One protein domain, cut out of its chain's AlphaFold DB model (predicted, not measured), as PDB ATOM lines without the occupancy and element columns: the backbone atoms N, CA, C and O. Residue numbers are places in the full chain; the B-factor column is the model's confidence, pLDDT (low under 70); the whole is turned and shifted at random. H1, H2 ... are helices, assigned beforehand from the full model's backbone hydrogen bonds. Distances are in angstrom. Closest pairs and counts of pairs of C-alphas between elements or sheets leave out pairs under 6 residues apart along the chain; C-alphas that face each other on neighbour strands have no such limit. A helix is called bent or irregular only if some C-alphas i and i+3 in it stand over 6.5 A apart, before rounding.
ATOM      1  N   SER A  10     242.667 222.793 187.262       96.44
ATOM      2  CA  SER A  10     242.388 223.118 188.667       96.44
ATOM      3  C   SER A  10     241.579 222.047 189.407       96.44
ATOM      4  O   SER A  10     241.475 222.104 190.632       96.44
ATOM      5  N   GLN A  11     240.990 221.095 188.682       97.06
ATOM      6  CA  GLN A  11     240.169 220.016 189.229       97.06
ATOM      7  C   GLN A  11     240.951 218.703 189.385       97.06
ATOM      8  O   GLN A  11     240.425 217.741 189.950       97.06
ATOM      9  N   LEU A  12     242.182 218.640 188.875       96.38
ATOM     10  CA  LEU A  12     243.015 217.446 188.927       96.38
ATOM     11  C   LEU A  12     243.737 217.334 190.274       96.38
ATOM     12  O   LEU A  12     244.201 218.323 190.846       96.38
ATOM     13  N   THR A  13     243.873 216.109 190.778       96.06
ATOM     14  CA  THR A  13     244.847 215.809 191.828       96.06
ATOM     15  C   THR A  13     246.259 216.030 191.276       96.06
ATOM     16  O   THR A  13     246.477 215.913 190.066       96.06
ATOM     17  N   PRO A  14     247.260 216.291 192.135       95.25
ATOM     18  CA  PRO A  14     248.641 216.418 191.677       95.25
ATOM     19  C   PRO A  14     249.141 215.200 190.884       95.25
ATOM     20  O   PRO A  14     249.878 215.360 189.915       95.25
ATOM     21  N   GLY A  15     248.726 213.986 191.265       93.44
ATOM     22  CA  GLY A  15     249.100 212.764 190.553       93.44
ATOM     23  C   GLY A  15     248.433 212.655 189.183       93.44
ATOM     24  O   GLY A  15     249.112 212.396 188.189       93.44
ATOM     25  N   MET A  16     247.130 212.942 189.094       95.12
ATOM     26  CA  MET A  16     246.416 212.951 187.818       95.12
ATOM     27  C   MET A  16     246.941 214.034 186.864       95.12
ATOM     28  O   MET A  16     247.115 213.759 185.678       95.12
ATOM     29  N   ALA A  17     247.262 215.228 187.374       95.19
ATOM     30  CA  ALA A  17     247.899 216.295 186.598       95.19
ATOM     31  C   ALA A  17     249.248 215.838 186.017       95.19
ATOM     32  O   ALA A  17     249.505 216.013 184.828       95.19
ATOM     33  N   GLY A  18     250.068 215.146 186.817       93.56
ATOM     34  CA  GLY A  18     251.318 214.550 186.344       93.56
ATOM     35  C   GLY A  18     251.116 213.511 185.234       93.56
ATOM     36  O   GLY A  18     251.893 213.465 184.284       93.56
ATOM     37  N   LEU A  19     250.062 212.692 185.304       91.56
ATOM     38  CA  LEU A  19     249.739 211.725 184.246       91.56
ATOM     39  C   LEU A  19     249.272 212.399 182.952       91.56
ATOM     40  O   LEU A  19     249.639 211.946 181.868       91.56
ATOM     41  N   VAL A  20     248.481 213.466 183.062       93.31
ATOM     42  CA  VAL A  20     248.011 214.257 181.919       93.31
ATOM     43  C   VAL A  20     249.182 214.956 181.220       93.31
ATOM     44  O   VAL A  20     249.322 214.842 180.003       93.31
ATOM     45  N   ASP A  21     250.084 215.582 181.978       92.44
ATOM     46  CA  ASP A  21     251.273 216.263 181.444       92.44
ATOM     47  C   ASP A  21     252.183 215.315 180.639       92.44
ATOM     48  O   ASP A  21     252.697 215.676 179.576       92.44
ATOM     49  N   ARG A  22     252.306 214.053 181.074       87.94
ATOM     50  CA  ARG A  22     253.078 213.019 180.358       87.94
ATOM     51  C   ARG A  22     252.540 212.699 178.969       87.94
ATOM     52  O   ARG A  22     253.312 212.223 178.142       87.94
ATOM     53  N   VAL A  23     251.252 212.920 178.708       87.00
ATOM     54  CA  VAL A  23     250.606 212.596 177.425       87.00
ATOM     55  C   VAL A  23     250.133 213.833 176.663       87.00
ATOM     56  O   VAL A  23     249.464 213.695 175.645       87.00
ATOM     57  N   GLN A  24     250.514 215.037 177.099       87.94
ATOM     58  CA  GLN A  24     250.065 216.306 176.509       87.94
ATOM     59  C   GLN A  24     250.362 216.446 175.004       87.94
ATOM     60  O   GLN A  24     249.721 217.225 174.303       87.94
ATOM     61  N   PHE A  25     251.345 215.696 174.493       87.50
ATOM     62  CA  PHE A  25     251.699 215.677 173.073       87.50
ATOM     63  C   PHE A  25     250.665 214.945 172.199       87.50
ATOM     64  O   PHE A  25     250.704 215.085 170.976       87.50
ATOM     65  N   ASP A  26     249.755 214.177 172.804       87.25
ATOM     66  CA  ASP A  26     248.633 213.509 172.150       87.25
ATOM     67  C   ASP A  26     247.304 214.089 172.678       87.25
ATOM     68  O   ASP A  26     246.828 213.707 173.754       87.25
ATOM     69  N   PRO A  27     246.662 214.999 171.916       89.12
ATOM     70  CA  PRO A  27     245.427 215.656 172.341       89.12
ATOM     71  C   PRO A  27     244.257 214.701 172.612       89.12
ATOM     72  O   PRO A  27     243.350 215.039 173.375       89.12
ATOM     73  N   ALA A  28     244.233 213.521 171.981       87.25
ATOM     74  CA  ALA A  28     243.174 212.544 172.211       87.25
ATOM     75  C   ALA A  28     243.366 211.845 173.565       87.25
ATOM     76  O   ALA A  28     242.391 211.660 174.301       87.25
ATOM     77  N   TYR A  29     244.612 211.516 173.920       87.38
ATOM     78  CA  TYR A  29     244.951 210.949 175.228       87.38
ATOM     79  C   TYR A  29     244.771 211.941 176.367       87.38
ATOM     80  O   TYR A  29     244.171 211.572 177.376       87.38
ATOM     81  N   ASP A  30     245.237 213.181 176.200       92.19
ATOM     82  CA  ASP A  30     245.028 214.253 177.181       92.19
ATOM     83  C   ASP A  30     243.532 214.395 177.498       92.19
ATOM     84  O   ASP A  30     243.105 214.237 178.647       92.19
ATOM     85  N   ARG A  31     242.703 214.557 176.457       92.06
ATOM     86  CA  ARG A  31     241.253 214.687 176.623       92.06
ATOM     87  C   ARG A  31     240.632 213.447 177.266       92.06
ATOM     88  O   ARG A  31     239.750 213.581 178.115       92.06
ATOM     89  N   GLY A  32     241.061 212.251 176.864       91.31
ATOM     90  CA  GLY A  32     240.577 210.988 177.420       91.31
ATOM     91  C   GLY A  32     240.880 210.853 178.912       91.31
ATOM     92  O   GLY A  32     239.983 210.538 179.694       91.31
ATOM     93  N   LEU A  33     242.108 211.168 179.328       92.75
ATOM     94  CA  LEU A  33     242.499 211.144 180.737       92.75
ATOM     95  C   LEU A  33     241.742 212.176 181.570       92.75
ATOM     96  O   LEU A  33     241.274 211.849 182.660       92.75
ATOM     97  N   ARG A  34     241.546 213.389 181.045       95.50
ATOM     98  CA  ARG A  34     240.737 214.425 181.705       95.50
ATOM     99  C   ARG A  34     239.269 214.015 181.865       95.50
ATOM    100  O   ARG A  34     238.619 214.442 182.813       95.50
ATOM    101  N   VAL A  35     238.741 213.165 180.982       95.25
ATOM    102  CA  VAL A  35     237.416 212.543 181.156       95.25
ATOM    103  C   VAL A  35     237.454 211.422 182.201       95.25
ATOM    104  O   VAL A  35     236.535 211.302 183.008       95.25
ATOM    105  N   PHE A  36     238.510 210.609 182.243       93.81
ATOM    106  CA  PHE A  36     238.661 209.591 183.287       93.81
ATOM    107  C   PHE A  36     238.879 210.191 184.683       93.81
ATOM    108  O   PHE A  36     238.509 209.570 185.680       93.81
ATOM    109  N   ALA A  37     239.357 211.433 184.769       95.75
ATOM    110  CA  ALA A  37     239.532 212.159 186.022       95.75
ATOM    111  C   ALA A  37     238.226 212.396 186.817       95.75
ATOM    112  O   ALA A  37     238.275 212.813 187.968       95.75
ATOM    113  N   HIS A  38     237.045 212.037 186.304       95.62
ATOM    114  CA  HIS A  38     235.844 211.929 187.147       95.62
ATOM    115  C   HIS A  38     235.962 210.834 188.234       95.62
ATOM    116  O   HIS A  38     235.162 210.811 189.165       95.62
ATOM    117  N   SER A  39     236.956 209.938 188.147       95.44
ATOM    118  CA  SER A  39     237.241 208.880 189.132       95.44
ATOM    119  C   SER A  39     238.741 208.789 189.475       95.44
ATOM    120  O   SER A  39     239.351 207.724 189.393       95.44
ATOM    121  N   GLN A  40     239.359 209.918 189.846       95.94
ATOM    122  CA  GLN A  40     240.823 210.046 190.029       95.94
ATOM    123  C   GLN A  40     241.414 209.015 190.996       95.94
ATOM    124  O   GLN A  40     242.443 208.425 190.692       95.94
ATOM    125  N   GLU A  41     240.733 208.734 192.113       95.25
ATOM    126  CA  GLU A  41     241.191 207.777 193.136       95.25
ATOM    127  C   GLU A  41     241.417 206.362 192.580       95.25
ATOM    128  O   GLU A  41     242.268 205.620 193.069       95.25
ATOM    129  N   PHE A  42     240.662 205.987 191.546       94.50
ATOM    130  CA  PHE A  42     240.821 204.718 190.844       94.50
ATOM    131  C   PHE A  42     241.739 204.845 189.625       94.50
ATOM    132  O   PHE A  42     242.588 203.986 189.380       94.50
ATOM    133  N   VAL A  43     241.559 205.908 188.841       94.12
ATOM    134  CA  VAL A  43     242.235 206.083 187.552       94.12
ATOM    135  C   VAL A  43     243.719 206.356 187.731       94.12
ATOM    136  O   VAL A  43     244.511 205.787 186.990       94.12
ATOM    137  N   GLU A  44     244.113 207.153 188.719       93.62
ATOM    138  CA  GLU A  44     245.514 207.497 188.967       93.62
ATOM    139  C   GLU A  44     246.402 206.251 189.189       93.62
ATOM    140  O   GLU A  44     247.356 206.063 188.422       93.62
ATOM    141  N   PRO A  45     246.105 205.335 190.137       93.88
ATOM    142  CA  PRO A  45     246.923 204.135 190.318       93.88
ATOM    143  C   PRO A  45     246.830 203.165 189.133       93.88
ATOM    144  O   PRO A  45     247.837 202.568 188.747       93.88
ATOM    145  N   MET A  46     245.648 203.016 188.523       93.75
ATOM    146  CA  MET A  46     245.454 202.126 187.375       93.75
ATOM    147  C   MET A  46     246.266 202.587 186.159       93.75
ATOM    148  O   MET A  46     246.956 201.785 185.529       93.75
ATOM    149  N   TRP A  47     246.225 203.882 185.855       91.50
ATOM    150  CA  TRP A  47     246.904 204.445 184.695       91.50
ATOM    151  C   TRP A  47     248.412 204.548 184.901       91.50
ATOM    152  O   TRP A  47     249.171 204.316 183.965       91.50
ATOM    153  N   THR A  48     248.865 204.811 186.128       90.12
ATOM    154  CA  THR A  48     250.295 204.751 186.465       90.12
ATOM    155  C   THR A  48     250.859 203.365 186.156       90.12
ATOM    156  O   THR A  48     251.802 203.242 185.377       90.12
ATOM    157  N   ALA A  49     250.211 202.308 186.660       90.06
ATOM    158  CA  ALA A  49     250.621 200.932 186.380       90.06
ATOM    159  C   ALA A  49     250.587 200.603 184.877       90.06
ATOM    160  O   ALA A  49     251.440 199.874 184.365       90.06
ATOM    161  N   TYR A  50     249.607 201.151 184.157       86.69
ATOM    162  CA  TYR A  50     249.489 200.984 182.716       86.69
ATOM    163  C   TYR A  50     250.661 201.601 181.944       86.69
ATOM    164  O   TYR A  50     251.225 200.957 181.056       86.69
ATOM    165  N   VAL A  51     251.033 202.836 182.286       84.50
ATOM    166  CA  VAL A  51     252.143 203.544 181.643       84.50
ATOM    167  C   VAL A  51     253.469 202.852 181.952       84.50
ATOM    168  O   VAL A  51     254.246 202.611 181.030       84.50
ATOM    169  N   ASP A  52     253.688 202.423 183.195       86.88
ATOM    170  CA  ASP A  52     254.903 201.697 183.582       86.88
ATOM    171  C   ASP A  52     255.051 200.377 182.802       86.88
ATOM    172  O   ASP A  52     256.136 200.032 182.326       86.88
ATOM    173  N   MET A  53     253.944 199.655 182.592       84.75
ATOM    174  CA  MET A  53     253.920 198.461 181.740       84.75
ATOM    175  C   MET A  53     254.218 198.796 180.269       84.75
ATOM    176  O   MET A  53     254.851 198.005 179.558       84.75
ATOM    177  N   PHE A  54     253.752 199.944 179.779       83.44
ATOM    178  CA  PHE A  54     253.969 200.363 178.398       83.44
ATOM    179  C   PHE A  54     255.425 200.779 178.143       83.44
ATOM    180  O   PHE A  54     256.010 200.371 177.137       83.44
ATOM    181  N   GLU A  55     256.041 201.494 179.080       83.00
ATOM    182  CA  GLU A  55     257.417 201.988 178.972       83.00
ATOM    183  C   GLU A  55     258.476 200.918 179.297       83.00
ATOM    184  O   GLU A  55     259.523 200.884 178.653       83.00
ATOM    185  N   GLY A  56     258.212 200.006 180.241       84.81
ATOM    186  CA  GLY A  56     259.171 198.987 180.700       84.81
ATOM    187  C   GLY A  56     258.898 197.554 180.215       84.81
ATOM    188  O   GLY A  56     257.893 197.268 179.584       84.81
ATOM    189  N   GLY A  57     259.764 196.588 180.524       84.62
ATOM    190  CA  GLY A  57     259.523 195.160 180.244       84.62
ATOM    191  C   GLY A  57     260.196 194.614 178.977       84.62
ATOM    192  O   GLY A  57     261.101 195.227 178.425       84.62
ATOM    193  N   LEU A  58     259.795 193.405 178.559       87.62
ATOM    194  CA  LEU A  58     260.537 192.598 177.570       87.62
ATOM    195  C   LEU A  58     260.271 192.968 176.104       87.62
ATOM    196  O   LEU A  58     261.074 192.631 175.236       87.62
ATOM    197  N   LEU A  59     259.127 193.589 175.816       88.69
ATOM    198  CA  LEU A  59     258.738 193.958 174.456       88.69
ATOM    199  C   LEU A  59     259.061 195.423 174.182       88.69
ATOM    200  O   LEU A  59     258.874 196.277 175.046       88.69
ATOM    201  N   ASP A  60     259.467 195.703 172.947       90.75
ATOM    202  CA  ASP A  60     259.625 197.065 172.443       90.75
ATOM    203  C   ASP A  60     258.287 197.830 172.465       90.75
ATOM    204  O   ASP A  60     257.216 197.256 172.233       90.75
ATOM    205  N   SER A  61     258.345 199.138 172.718       86.12
ATOM    206  CA  SER A  61     257.161 199.996 172.830       86.12
ATOM    207  C   SER A  61     256.333 200.044 171.543       86.12
ATOM    208  O   SER A  61     255.104 200.081 171.612       86.12
ATOM    209  N   ARG A  62     256.957 199.940 170.360       89.50
ATOM    210  CA  ARG A  62     256.232 199.908 169.076       89.50
ATOM    211  C   ARG A  62     255.429 198.625 168.914       89.50
ATOM    212  O   ARG A  62     254.303 198.666 168.425       89.50
ATOM    213  N   LEU A  63     255.980 197.489 169.352       92.69
ATOM    214  CA  LEU A  63     255.259 196.213 169.331       92.69
ATOM    215  C   LEU A  63     254.064 196.238 170.286       92.69
ATOM    216  O   LEU A  63     252.989 195.751 169.932       92.69
ATOM    217  N   LYS A  64     254.223 196.838 171.470       91.56
ATOM    218  CA  LYS A  64     253.106 197.026 172.402       91.56
ATOM    219  C   LYS A  64     252.021 197.908 171.803       91.56
ATOM    220  O   LYS A  64     250.851 197.554 171.898       91.56
ATOM    221  N   GLU A  65     252.392 199.002 171.145       88.75
ATOM    222  CA  GLU A  65     251.420 199.895 170.517       88.75
ATOM    223  C   GLU A  65     250.648 199.209 169.387       88.75
ATOM    224  O   GLU A  65     249.421 199.274 169.346       88.75
ATOM    225  N   MET A  66     251.328 198.440 168.531       92.88
ATOM    226  CA  MET A  66     250.656 197.625 167.513       92.88
ATOM    227  C   MET A  66     249.639 196.654 168.124       92.88
ATOM    228  O   MET A  66     248.528 196.511 167.609       92.88
ATOM    229  N   MET A  67     250.000 195.997 169.231       92.38
ATOM    230  CA  MET A  67     249.085 195.104 169.945       92.38
ATOM    231  C   MET A  67     247.889 195.861 170.526       92.38
ATOM    232  O   MET A  67     246.760 195.397 170.376       92.38
ATOM    233  N   ARG A  68     248.104 197.034 171.135       90.12
ATOM    234  CA  ARG A  68     247.025 197.882 171.669       90.12
ATOM    235  C   ARG A  68     246.048 198.304 170.583       90.12
ATOM    236  O   ARG A  68     244.849 198.116 170.761       90.12
ATOM    237  N   ILE A  69     246.552 198.793 169.450       90.69
ATOM    238  CA  ILE A  69     245.726 199.183 168.301       90.69
ATOM    239  C   ILE A  69     244.929 197.980 167.796       90.69
ATOM    240  O   ILE A  69     243.724 198.088 167.580       90.69
ATOM    241  N   LYS A  70     245.563 196.808 167.657       94.69
ATOM    242  CA  LYS A  70     244.869 195.606 167.181       94.69
ATOM    243  C   LYS A  70     243.773 195.148 168.147       94.69
ATOM    244  O   LYS A  70     242.692 194.762 167.704       94.69
ATOM    245  N   VAL A  71     244.032 195.199 169.453       93.62
ATOM    246  CA  VAL A  71     243.031 194.896 170.483       93.62
ATOM    247  C   VAL A  71     241.896 195.918 170.449       93.62
ATOM    248  O   VAL A  71     240.740 195.510 170.483       93.62
ATOM    249  N   ALA A  72     242.193 197.213 170.329       92.31
ATOM    250  CA  ALA A  72     241.184 198.266 170.232       92.31
ATOM    251  C   ALA A  72     240.276 198.067 169.009       92.31
ATOM    252  O   ALA A  72     239.059 198.034 169.155       92.31
ATOM    253  N   GLN A  73     240.860 197.805 167.835       93.56
ATOM    254  CA  GLN A  73     240.121 197.492 166.606       93.56
ATOM    255  C   GLN A  73     239.228 196.258 166.755       93.56
ATOM    256  O   GLN A  73     238.088 196.271 166.314       93.56
ATOM    257  N   ASN A  74     239.725 195.193 167.390       96.38
ATOM    258  CA  ASN A  74     238.940 193.977 167.617       96.38
ATOM    259  C   ASN A  74     237.797 194.168 168.635       96.38
ATOM    260  O   ASN A  74     236.934 193.301 168.727       96.38
ATOM    261  N   ASN A  75     237.817 195.256 169.411       95.81
ATOM    262  CA  ASN A  75     236.761 195.632 170.354       95.81
ATOM    263  C   ASN A  75     235.914 196.808 169.843       95.81
ATOM    264  O   ASN A  75     235.208 197.424 170.639       95.81
ATOM    265  N   ASP A  76     236.026 197.164 168.557       93.31
ATOM    266  CA  ASP A  76     235.333 198.311 167.958       93.31
ATOM    267  C   ASP A  76     235.555 199.624 168.744       93.31
ATOM    268  O   ASP A  76     234.703 200.512 168.805       93.31
TER     269      ASP A  76
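This is residues 10 to 76 of the 79 residues of an uncharacterized protein of Gammaproteobacteria bacterium (UniProt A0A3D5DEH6). Two short helical runs, H1 and the first arm of the bent helix H2, lie side by side as a hairpin, and H2 then folds back so that the first part of its second arm, H2b, passes beside H1. The rest of H2b reaches away from this cluster, and H3 turns off at its far end as a separate arm, with residues 69 to 76 sticking out free. The printed part has 67 residues, with three named helices in the order H1, H2, H3 and no named strand; the class is all helix. It is only just compact, close to loose, with a radius of gyration of the C-alphas of 12.9 A and spans of 35 by 27 by 23 A.

H1, residues 14 to 22, touches H2a, residues 27 to 38, with the closest C-alphas, those of Val 20 and Asp 30, 5.6 A apart. The two form a helical hairpin, at a shallow tilt of 16 degrees, opposite ways. By its hydrogen bonds H2, residues 27 to 55, was assigned as one helix, but it is bent: C-alphas 38 and 41 are 9.0 A apart. Its second arm, H2b, residues 41 to 55, is close to H2a but not clearly touching; their closest C-alphas, those of Phe 36 and Val 43, are 6.6 A apart. H2b touches H1 with residues 44 to 48 alone, the C-alphas of Met 16 and Glu 44 coming closest at 5.6 A. These two run the same way at a shallow tilt of 34.7 degrees, only just short of steep. H3, residues 61 to 74, and H2b only just touch, with 3 pairs of C-alphas within 8 A, and only at the corner by their link; the closest C-alphas, those of Phe 54 and Ser 61, are 6.4 A apart. They run opposite ways at a steep tilt of 56 degrees. H3 is apart from H1 and from H2a. In H1 and H3 every O i to N i+4 pair is within hydrogen-bond range; in H2a 7 of 8 are, and in H2b 10 of 11.

H1 begins at C-alpha 14, (248.641, 216.418, 191.677), and spans 12.6 A. H2a measures 18.0 A from C-alpha 27 to C-alpha 38, and H2b 22.3 A from C-alpha 41, at (241.191, 207.777, 193.136), to C-alpha 55. H3 measures 19.9 A and ends at C-alpha 74, (238.940, 193.977, 167.617).

The C-alphas of Ser 10 and Leu 58, the two farthest apart, are 37.2 A from each other. The links H1 to H2 and H2 to H3 are tight. The printed part has no cut, its mean pLDDT is 91.5, and no printed residue is under 70.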